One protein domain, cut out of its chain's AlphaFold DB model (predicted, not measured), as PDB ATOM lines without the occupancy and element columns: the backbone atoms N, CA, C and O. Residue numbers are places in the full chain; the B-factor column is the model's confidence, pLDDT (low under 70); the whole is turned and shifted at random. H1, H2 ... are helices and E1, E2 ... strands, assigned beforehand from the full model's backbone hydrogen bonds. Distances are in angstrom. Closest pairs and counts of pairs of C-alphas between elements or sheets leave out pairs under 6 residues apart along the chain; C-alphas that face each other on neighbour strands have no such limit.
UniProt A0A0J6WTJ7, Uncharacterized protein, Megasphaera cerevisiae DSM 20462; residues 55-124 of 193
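AT A GLANCE: This is residues 55 to 124 of the 193 residues of an uncharacterized protein of Megasphaera cerevisiae DSM 20462 (UniProt A0A0J6WTJ7). A small head, the strand hairpin E1 and E2 with loops round it, sits at one end of a long helix, H1; at the other end a shorter helix, H2, turns off at a corner. The printed part has 70 residues, with two antiparallel strands and then two helices named, mostly helix. It is extended, with a radius of gyration of the C-alphas of 18.6 A, and spans 50 by 28 by 21 A.

HOW THE PARTS SIT: Look first at E1, residues 60 to 62, and E2, residues 69 to 71, an antiparallel hairpin; N 61 and O 70, within hydrogen-bond range, are 2.9 A apart. H1, residues 84 to 107, is apart from E1. H2, residues 110 to 121, touches H1 with residues 110 to 112 alone, at a steep tilt of 60 degrees, opposite ways; their closest C-alphas, Ala 104 and Tyr 111, are 5.9 A apart. In H1 and H2 every O i to N i+4 pair is within hydrogen-bond range.

IN THESE COORDINATES: Find C-alpha 60 at (182.108, 197.286, 172.526), where E1 begins, 7.0 A long; E2 measures 7.1 A. From C-alpha 84 at (187.973, 183.715, 167.288) H1 runs 33.9 A; H2 runs 16.6 A to C-alpha 121 at (206.637, 155.012, 170.264).

THE WHOLE: The C-alphas farthest apart, Val 58 and Ser 110, are 51.2 A apart. The link from E2 to H1 is long, and the printed part has no cut. No printed residue is under 70 in pLDDT.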
ATOM      1  N   ILE A  55     185.636 197.775 180.506       90.50
ATOM      2  CA  ILE A  55     184.662 197.061 181.329       90.50
ATOM      3  C   ILE A  55     184.228 195.818 180.551       90.50
ATOM      4  O   ILE A  55     183.591 195.920 179.497       90.50
ATOM      5  N   VAL A  56     184.614 194.646 181.053       92.81
ATOM      6  CA  VAL A  56     184.228 193.349 180.481       92.81
ATOM      7  C   VAL A  56     182.705 193.199 180.531       92.81
ATOM      8  O   VAL A  56     182.093 193.531 181.538       92.81
ATOM      9  N   GLY A  57     182.101 192.723 179.442       92.69
ATOM     10  CA  GLY A  57     180.651 192.545 179.309       92.69
ATOM     11  C   GLY A  57     179.875 193.810 178.926       92.69
ATOM     12  O   GLY A  57     178.685 193.717 178.657       92.69
ATOM     13  N   VAL A  58     180.531 194.973 178.859       92.50
ATOM     14  CA  VAL A  58     179.891 196.253 178.495       92.50
ATOM     15  C   VAL A  58     180.598 196.917 177.316       92.50
ATOM     16  O   VAL A  58     179.964 197.439 176.407       92.50
ATOM     17  N   THR A  59     181.931 196.888 177.304       92.44
ATOM     18  CA  THR A  59     182.719 197.607 176.295       92.44
ATOM     19  C   THR A  59     182.592 196.940 174.928       92.44
ATOM     20  O   THR A  59     182.910 195.756 174.776       92.44
ATOM     21  N   ILE A  60     182.187 197.720 173.923       94.06
ATOM     22  CA  ILE A  60     182.108 197.286 172.526       94.06
ATOM     23  C   ILE A  60     183.459 197.518 171.848       94.06
ATOM     24  O   ILE A  60     184.034 198.604 171.920       94.06
ATOM     25  N   ARG A  61     183.967 196.496 171.158       93.50
ATOM     26  CA  ARG A  61     185.185 196.566 170.341       93.50
ATOM     27  C   ARG A  61     184.888 196.074 168.926       93.50
ATOM     28  O   ARG A  61     184.010 195.242 168.733       93.50
ATOM     29  N   LYS A  62     185.628 196.570 167.934       96.31
ATOM     30  CA  LYS A  62     185.592 196.051 166.558       96.31
ATOM     31  C   LYS A  62     186.491 194.824 166.425       96.31
ATOM     32  O   LYS A  62     187.604 194.819 166.952       96.31
ATOM     33  N   CYS A  63     186.015 193.786 165.747       96.75
ATOM     34  CA  CYS A  63     186.822 192.601 165.467       96.75
ATOM     35  C   CYS A  63     187.968 192.935 164.509       96.75
ATOM     36  O   CYS A  63     187.726 193.488 163.443       96.75
ATOM     37  N   ASP A  64     189.190 192.519 164.851       95.94
ATOM     38  CA  ASP A  64     190.374 192.744 164.005       95.94
ATOM     39  C   ASP A  64     190.290 192.029 162.628       95.94
ATOM     40  O   ASP A  64     191.065 192.358 161.739       95.94
ATOM     41  N   VAL A  65     189.381 191.055 162.442       96.06
ATOM     42  CA  VAL A  65     189.203 190.303 161.179       96.06
ATOM     43  C   VAL A  65     188.026 190.823 160.364       96.06
ATOM     44  O   VAL A  65     188.198 191.240 159.228       96.06
ATOM     45  N   CYS A  66     186.816 190.789 160.929       96.31
ATOM     46  CA  CYS A  66     185.597 191.136 160.194       96.31
ATOM     47  C   CYS A  66     185.119 192.575 160.429       96.31
ATOM     48  O   CYS A  66     184.119 192.986 159.850       96.31
ATOM     49  N   GLY A  67     185.756 193.333 161.329       95.75
ATOM     50  CA  GLY A  67     185.387 194.715 161.656       95.75
ATOM     51  C   GLY A  67     184.092 194.886 162.461       95.75
ATOM     52  O   GLY A  67     183.875 195.961 163.025       95.75
ATOM     53  N   LYS A  68     183.252 193.845 162.573       96.19
ATOM     54  CA  LYS A  68     181.964 193.908 163.280       96.19
ATOM     55  C   LYS A  68     182.148 194.292 164.759       96.19
ATOM     56  O   LYS A  68     183.091 193.801 165.398       96.19
ATOM     57  N   PRO A  69     181.269 195.144 165.319       96.56
ATOM     58  CA  PRO A  69     181.268 195.440 166.743       96.56
ATOM     59  C   PRO A  69     180.824 194.209 167.542       96.56
ATOM     60  O   PRO A  69     179.897 193.503 167.152       96.56
ATOM     61  N   PHE A  70     181.475 193.951 168.671       95.62
ATOM     62  CA  PHE A  70     181.089 192.901 169.609       95.62
ATOM     63  C   PHE A  70     181.351 193.339 171.050       95.62
ATOM     64  O   PHE A  70     182.260 194.130 171.321       95.62
ATOM     65  N   VAL A  71     180.567 192.797 171.983       95.56
ATOM     66  CA  VAL A  71     180.770 193.000 173.420       95.56
ATOM     67  C   VAL A  71     181.923 192.119 173.891       95.56
ATOM     68  O   VAL A  71     181.935 190.904 173.695       95.56
ATOM     69  N   MET A  72     182.929 192.743 174.494       93.81
ATOM     70  CA  MET A  72     184.146 192.063 174.913       93.81
ATOM     71  C   MET A  72     183.944 191.267 176.211       93.81
ATOM     72  O   MET A  72     183.637 191.849 177.249       93.81
ATOM     73  N   MET A  73     184.243 189.964 176.196       94.38
ATOM     74  CA  MET A  73     184.188 189.078 177.376       94.38
ATOM     75  C   MET A  73     185.540 188.925 178.090       94.38
ATOM     76  O   MET A  73     185.628 188.350 179.172       94.38
ATOM     77  N   SER A  74     186.620 189.445 177.508       92.00
ATOM     78  CA  SER A  74     187.950 189.462 178.121       92.00
ATOM     79  C   SER A  74     188.759 190.644 177.618       92.00
ATOM     80  O   SER A  74     188.809 190.878 176.418       92.00
ATOM     81  N   HIS A  75     189.489 191.323 178.503       90.12
ATOM     82  CA  HIS A  75     190.254 192.533 178.176       90.12
ATOM     83  C   HIS A  75     191.315 192.359 177.058       90.12
ATOM     84  O   HIS A  75     191.814 193.345 176.517       90.12
ATOM     85  N   ARG A  76     191.708 191.116 176.735       92.06
ATOM     86  CA  ARG A  76     192.650 190.764 175.649       92.06
ATOM     87  C   ARG A  76     191.958 190.250 174.384       92.06
ATOM     88  O   ARG A  76     192.648 189.887 173.435       92.06
ATOM     89  N   GLN A  77     190.631 190.181 174.354       93.38
ATOM     90  CA  GLN A  77     189.892 189.648 173.215       93.38
ATOM     91  C   GLN A  77     190.030 190.587 172.011       93.38
ATOM     92  O   GLN A  77     189.745 191.784 172.087       93.38
ATOM     93  N   ARG A  78     190.517 190.027 170.902       93.94
ATOM     94  CA  ARG A  78     190.738 190.725 169.625       93.94
ATOM     95  C   ARG A  78     189.675 190.396 168.578       93.94
ATOM     96  O   ARG A  78     189.400 191.199 167.693       93.94
ATOM     97  N   TYR A  79     189.080 189.213 168.692       96.31
ATOM     98  CA  TYR A  79     188.178 188.648 167.697       96.31
ATOM     99  C   TYR A  79     186.775 188.457 168.279       96.31
ATOM    100  O   TYR A  79     186.632 188.165 169.474       96.31
ATOM    101  N   CYS A  80     185.749 188.602 167.440       95.69
ATOM    102  CA  CYS A  80     184.387 188.230 167.812       95.69
ATOM    103  C   CYS A  80     184.280 186.699 168.007       95.69
ATOM    104  O   CYS A  80     185.161 185.965 167.549       95.69
ATOM    105  N   PRO A  81     183.222 186.197 168.670       94.44
ATOM    106  CA  PRO A  81     183.046 184.763 168.924       94.44
ATOM    107  C   PRO A  81     183.046 183.887 167.664       94.44
ATOM    108  O   PRO A  81     183.470 182.740 167.734       94.44
ATOM    109  N   GLU A  82     182.621 184.433 166.521       95.50
ATOM    110  CA  GLU A  82     182.589 183.727 165.234       95.50
ATOM    111  C   GLU A  82     183.994 183.565 164.633       95.50
ATOM    112  O   GLU A  82     184.378 182.470 164.237       95.50
ATOM    113  N   CYS A  83     184.799 184.635 164.608       96.19
ATOM    114  CA  CYS A  83     186.143 184.607 164.017       96.19
ATOM    115  C   CYS A  83     187.207 184.022 164.963       96.19
ATOM    116  O   CYS A  83     188.227 183.497 164.516       96.19
ATOM    117  N   ALA A  84     186.997 184.120 166.278       95.25
ATOM    118  CA  ALA A  84     187.973 183.715 167.288       95.25
ATOM    119  C   ALA A  84     188.485 182.265 167.137       95.25
ATOM    120  O   ALA A  84     189.703 182.074 167.189       95.25
ATOM    121  N   PRO A  85     187.638 181.235 166.933       95.75
ATOM    122  CA  PRO A  85     188.089 179.847 166.867       95.75
ATOM    123  C   PRO A  85     189.084 179.586 165.735       95.75
ATOM    124  O   PRO A  85     190.038 178.828 165.921       95.75
ATOM    125  N   GLU A  86     188.873 180.188 164.567       96.62
ATOM    126  CA  GLU A  86     189.748 179.990 163.412       96.62
ATOM    127  C   GLU A  86     191.070 180.733 163.566       96.62
ATOM    128  O   GLU A  86     192.132 180.142 163.358       96.62
ATOM    129  N   GLU A  87     191.025 181.989 164.003       96.25
ATOM    130  CA  GLU A  87     192.233 182.788 164.203       96.25
ATOM    131  C   GLU A  87     193.112 182.234 165.320       96.25
ATOM    132  O   GLU A  87     194.329 182.127 165.162       96.25
ATOM    133  N   TYR A  88     192.518 181.777 166.425       94.94
ATOM    134  CA  TYR A  88     193.286 181.106 167.469       94.94
ATOM    135  C   TYR A  88     193.950 179.824 166.960       94.94
ATOM    136  O   TYR A  88     195.108 179.579 167.293       94.94
ATOM    137  N   LYS A  89     193.283 179.041 166.099       96.25
ATOM    138  CA  LYS A  89     193.905 177.873 165.452       96.25
ATOM    139  C   LYS A  89     195.054 178.276 164.523       96.25
ATOM    140  O   LYS A  89     196.054 177.566 164.480       96.25
ATOM    141  N   LYS A  90     194.936 179.376 163.769       96.06
ATOM    142  CA  LYS A  90     196.020 179.876 162.902       96.06
ATOM    143  C   LYS A  90     197.244 180.274 163.729       96.06
ATOM    144  O   LYS A  90     198.331 179.764 163.467       96.06
ATOM    145  N   VAL A  91     197.043 181.080 164.772       94.62
ATOM    146  CA  VAL A  91     198.114 181.507 165.686       94.62
ATOM    147  C   VAL A  91     198.754 180.308 166.393       94.62
ATOM    148  O   VAL A  91     199.975 180.229 166.477       94.62
ATOM    149  N   ASP A  92     197.969 179.334 166.860       95.81
ATOM    150  CA  ASP A  92     198.502 178.128 167.512       95.81
ATOM    151  C   ASP A  92     199.344 177.266 166.551       95.81
ATOM    152  O   ASP A  92     200.415 176.771 166.918       95.81
ATOM    153  N   ARG A  93     198.919 177.137 165.285       95.44
ATOM    154  CA  ARG A  93     199.707 176.464 164.236       95.44
ATOM    155  C   ARG A  93     201.020 177.194 163.975       95.44
ATOM    156  O   ARG A  93     202.059 176.541 163.894       95.44
ATOM    157  N   GLU A  94     200.988 178.517 163.856       95.12
ATOM    158  CA  GLU A  94     202.179 179.343 163.646       95.12
ATOM    159  C   GLU A  94     203.158 179.216 164.820       95.12
ATOM    160  O   GLU A  94     204.330 178.885 164.627       95.12
ATOM    161  N   GLN A  95     202.669 179.359 166.054       94.75
ATOM    162  CA  GLN A  95     203.475 179.190 167.263       94.75
ATOM    163  C   GLN A  95     204.061 177.779 167.368       94.75
ATOM    164  O   GLN A  95     205.230 177.623 167.729       94.75
ATOM    165  N   SER A  96     203.282 176.754 167.017       91.31
ATOM    166  CA  SER A  96     203.739 175.364 166.983       91.31
ATOM    167  C   SER A  96     204.859 175.147 165.964       91.31
ATOM    168  O   SER A  96     205.823 174.438 166.267       91.31
ATOM    169  N   ARG A  97     204.774 175.770 164.781       90.69
ATOM    170  CA  ARG A  97     205.852 175.749 163.778       90.69
ATOM    171  C   ARG A  97     207.090 176.461 164.306       90.69
ATOM    172  O   ARG A  97     208.154 175.853 164.340       90.69
ATOM    173  N   GLY A  98     206.939 177.673 164.840       93.12
ATOM    174  CA  GLY A  98     208.049 178.429 165.423       93.12
ATOM    175  C   GLY A  98     208.703 177.734 166.624       93.12
ATOM    176  O   GLY A  98     209.894 177.903 166.874       93.12
ATOM    177  N   TRP A  99     207.965 176.926 167.389       91.31
ATOM    178  CA  TRP A  99     208.549 176.084 168.437       91.31
ATOM    179  C   TRP A  99     209.408 174.952 167.859       91.31
ATOM    180  O   TRP A  99     210.486 174.697 168.391       91.31
ATOM    181  N   LEU A 100     208.970 174.297 166.774       89.19
ATOM    182  CA  LEU A 100     209.795 173.298 166.083       89.19
ATOM    183  C   LEU A 100     211.061 173.925 165.502       89.19
ATOM    184  O   LEU A 100     212.134 173.375 165.723       89.19
ATOM    185  N   THR A 101     210.934 175.061 164.809       90.88
ATOM    186  CA  THR A 101     212.067 175.769 164.198       90.88
ATOM    187  C   THR A 101     213.109 176.130 165.250       90.88
ATOM    188  O   THR A 101     214.243 175.678 165.156       90.88
ATOM    189  N   ARG A 102     212.703 176.802 166.337       93.00
ATOM    190  CA  ARG A 102     213.611 177.146 167.447       93.00
ATOM    191  C   ARG A 102     214.223 175.923 168.129       93.00
ATOM    192  O   ARG A 102     215.337 175.987 168.637       93.00
ATOM    193  N   GLY A 103     213.492 174.809 168.184       91.62
ATOM    194  CA  GLY A 103     214.017 173.542 168.689       91.62
ATOM    195  C   GLY A 103     215.114 172.975 167.786       91.62
ATOM    196  O   GLY A 103     216.162 172.579 168.283       91.62
ATOM    197  N   ALA A 104     214.893 172.984 166.473       91.31
ATOM    198  CA  ALA A 104     215.867 172.526 165.488       91.31
ATOM    199  C   ALA A 104     217.104 173.434 165.422       91.31
ATOM    200  O   ALA A 104     218.216 172.929 165.355       91.31
ATOM    201  N   GLU A 105     216.935 174.753 165.526       92.88
ATOM    202  CA  GLU A 105     218.049 175.708 165.620       92.88
ATOM    203  C   GLU A 105     218.892 175.472 166.879       92.88
ATOM    204  O   GLU A 105     220.117 175.471 166.823       92.88
ATOM    205  N   LYS A 106     218.245 175.242 168.031       94.19
ATOM    206  CA  LYS A 106     218.938 175.088 169.316       94.19
ATOM    207  C   LYS A 106     219.635 173.734 169.488       94.19
ATOM    208  O   LYS A 106     220.671 173.671 170.141       94.19
ATOM    209  N   TYR A 107     219.024 172.655 169.004       92.38
ATOM    210  CA  TYR A 107     219.462 171.276 169.266       92.38
ATOM    211  C   TYR A 107     219.936 170.533 168.005       92.38
ATOM    212  O   TYR A 107     220.366 169.386 168.105       92.38
ATOM    213  N   GLY A 108     219.860 171.166 166.833       92.44
ATOM    214  CA  GLY A 108     220.229 170.598 165.538       92.44
ATOM    215  C   GLY A 108     219.105 169.811 164.838       92.44
ATOM    216  O   GLY A 108     218.033 169.579 165.412       92.44
ATOM    217  N   PRO A 109     219.337 169.353 163.588       87.69
ATOM    218  CA  PRO A 109     218.334 168.642 162.782       87.69
ATOM    219  C   PRO A 109     217.832 167.328 163.404       87.69
ATOM    220  O   PRO A 109     216.649 166.993 163.289       87.69
ATOM    221  N   SER A 110     218.698 166.613 164.132       91.56
ATOM    222  CA  SER A 110     218.385 165.333 164.791       91.56
ATOM    223  C   SER A 110     217.274 165.447 165.845       91.56
ATOM    224  O   SER A 110     216.569 164.476 166.127       91.56
ATOM    225  N   TYR A 111     217.040 166.646 166.385       92.44
ATOM    226  CA  TYR A 111     215.956 166.923 167.324       92.44
ATOM    227  C   TYR A 111     214.572 166.589 166.752       92.44
ATOM    228  O   TYR A 111     213.717 166.015 167.440       92.44
ATOM    229  N   ILE A 112     214.334 166.950 165.486       89.75
ATOM    230  CA  ILE A 112     213.045 166.719 164.825       89.75
ATOM    231  C   ILE A 112     212.808 165.215 164.675       89.75
ATOM    232  O   ILE A 112     211.708 164.730 164.963       89.75
ATOM    233  N   GLU A 113     213.842 164.477 164.275       91.56
ATOM    234  CA  GLU A 113     213.790 163.029 164.109       91.56
ATOM    235  C   GLU A 113     213.513 162.319 165.435       91.56
ATOM    236  O   GLU A 113     212.530 161.582 165.533       91.56
ATOM    237  N   GLN A 114     214.281 162.622 166.488       92.06
ATOM    238  CA  GLN A 114     214.078 162.053 167.826       92.06
ATOM    239  C   GLN A 114     212.662 162.323 168.344       92.06
ATOM    240  O   GLN A 114     211.979 161.435 168.863       92.06
ATOM    241  N   ARG A 115     212.160 163.548 168.154       90.75
ATOM    242  CA  ARG A 115     210.793 163.918 168.530       90.75
ATOM    243  C   ARG A 115     209.745 163.108 167.764       90.75
ATOM    244  O   ARG A 115     208.736 162.705 168.352       90.75
ATOM    245  N   ASN A 116     209.940 162.898 166.465       90.38
ATOM    246  CA  ASN A 116     209.034 162.109 165.634       90.38
ATOM    247  C   ASN A 116     209.099 160.614 165.983       90.38
ATOM    248  O   ASN A 116     208.046 159.993 166.128       90.38
ATOM    249  N   ALA A 117     210.288 160.062 166.230       91.75
ATOM    250  CA  ALA A 117     210.486 158.701 166.723       91.75
ATOM    251  C   ALA A 117     209.768 158.488 168.065       91.75
ATOM    252  O   ALA A 117     208.957 157.574 168.208       91.75
ATOM    253  N   GLN A 118     209.927 159.418 169.009       88.81
ATOM    254  CA  GLN A 118     209.224 159.363 170.288       88.81
ATOM    255  C   GLN A 118     207.700 159.421 170.116       88.81
ATOM    256  O   GLN A 118     206.965 158.777 170.862       88.81
ATOM    257  N   ARG A 119     207.186 160.185 169.144       87.38
ATOM    258  CA  ARG A 119     205.749 160.214 168.822       87.38
ATOM    259  C   ARG A 119     205.249 158.884 168.260       87.38
ATOM    260  O   ARG A 119     204.127 158.521 168.603       87.38
ATOM    261  N   ARG A 120     206.055 158.176 167.458       88.31
ATOM    262  CA  ARG A 120     205.743 156.818 166.974       88.31
ATOM    263  C   ARG A 120     205.639 155.850 168.151       88.31
ATOM    264  O   ARG A 120     204.592 155.240 168.321       88.31
ATOM    265  N   ILE A 121     206.638 155.835 169.038       86.81
ATOM    266  CA  ILE A 121     206.637 155.012 170.264       86.81
ATOM    267  C   ILE A 121     205.418 155.330 171.140       86.81
ATOM    268  O   ILE A 121     204.712 154.445 171.605       86.81
ATOM    269  N   ASN A 122     205.102 156.614 171.327       86.12
ATOM    270  CA  ASN A 122     203.956 157.023 172.143       86.12
ATOM    271  C   ASN A 122     202.598 156.588 171.572       86.12
ATOM    272  O   ASN A 122     201.614 156.699 172.299       86.12
ATOM    273  N   ARG A 123     202.533 156.188 170.295       84.88
ATOM    274  CA  ARG A 123     201.336 155.669 169.619       84.88
ATOM    275  C   ARG A 123     201.349 154.145 169.475       84.88
ATOM    276  O   ARG A 123     200.378 153.609 168.959       84.88
ATOM    277  N   GLN A 124     202.403 153.459 169.914       87.94
ATOM    278  CA  GLN A 124     202.429 152.000 169.934       87.94
ATOM    279  C   GLN A 124     201.467 151.449 170.986       87.94
ATOM    280  O   GLN A 124     201.149 152.107 171.985       87.94
TER     281      GLN A 124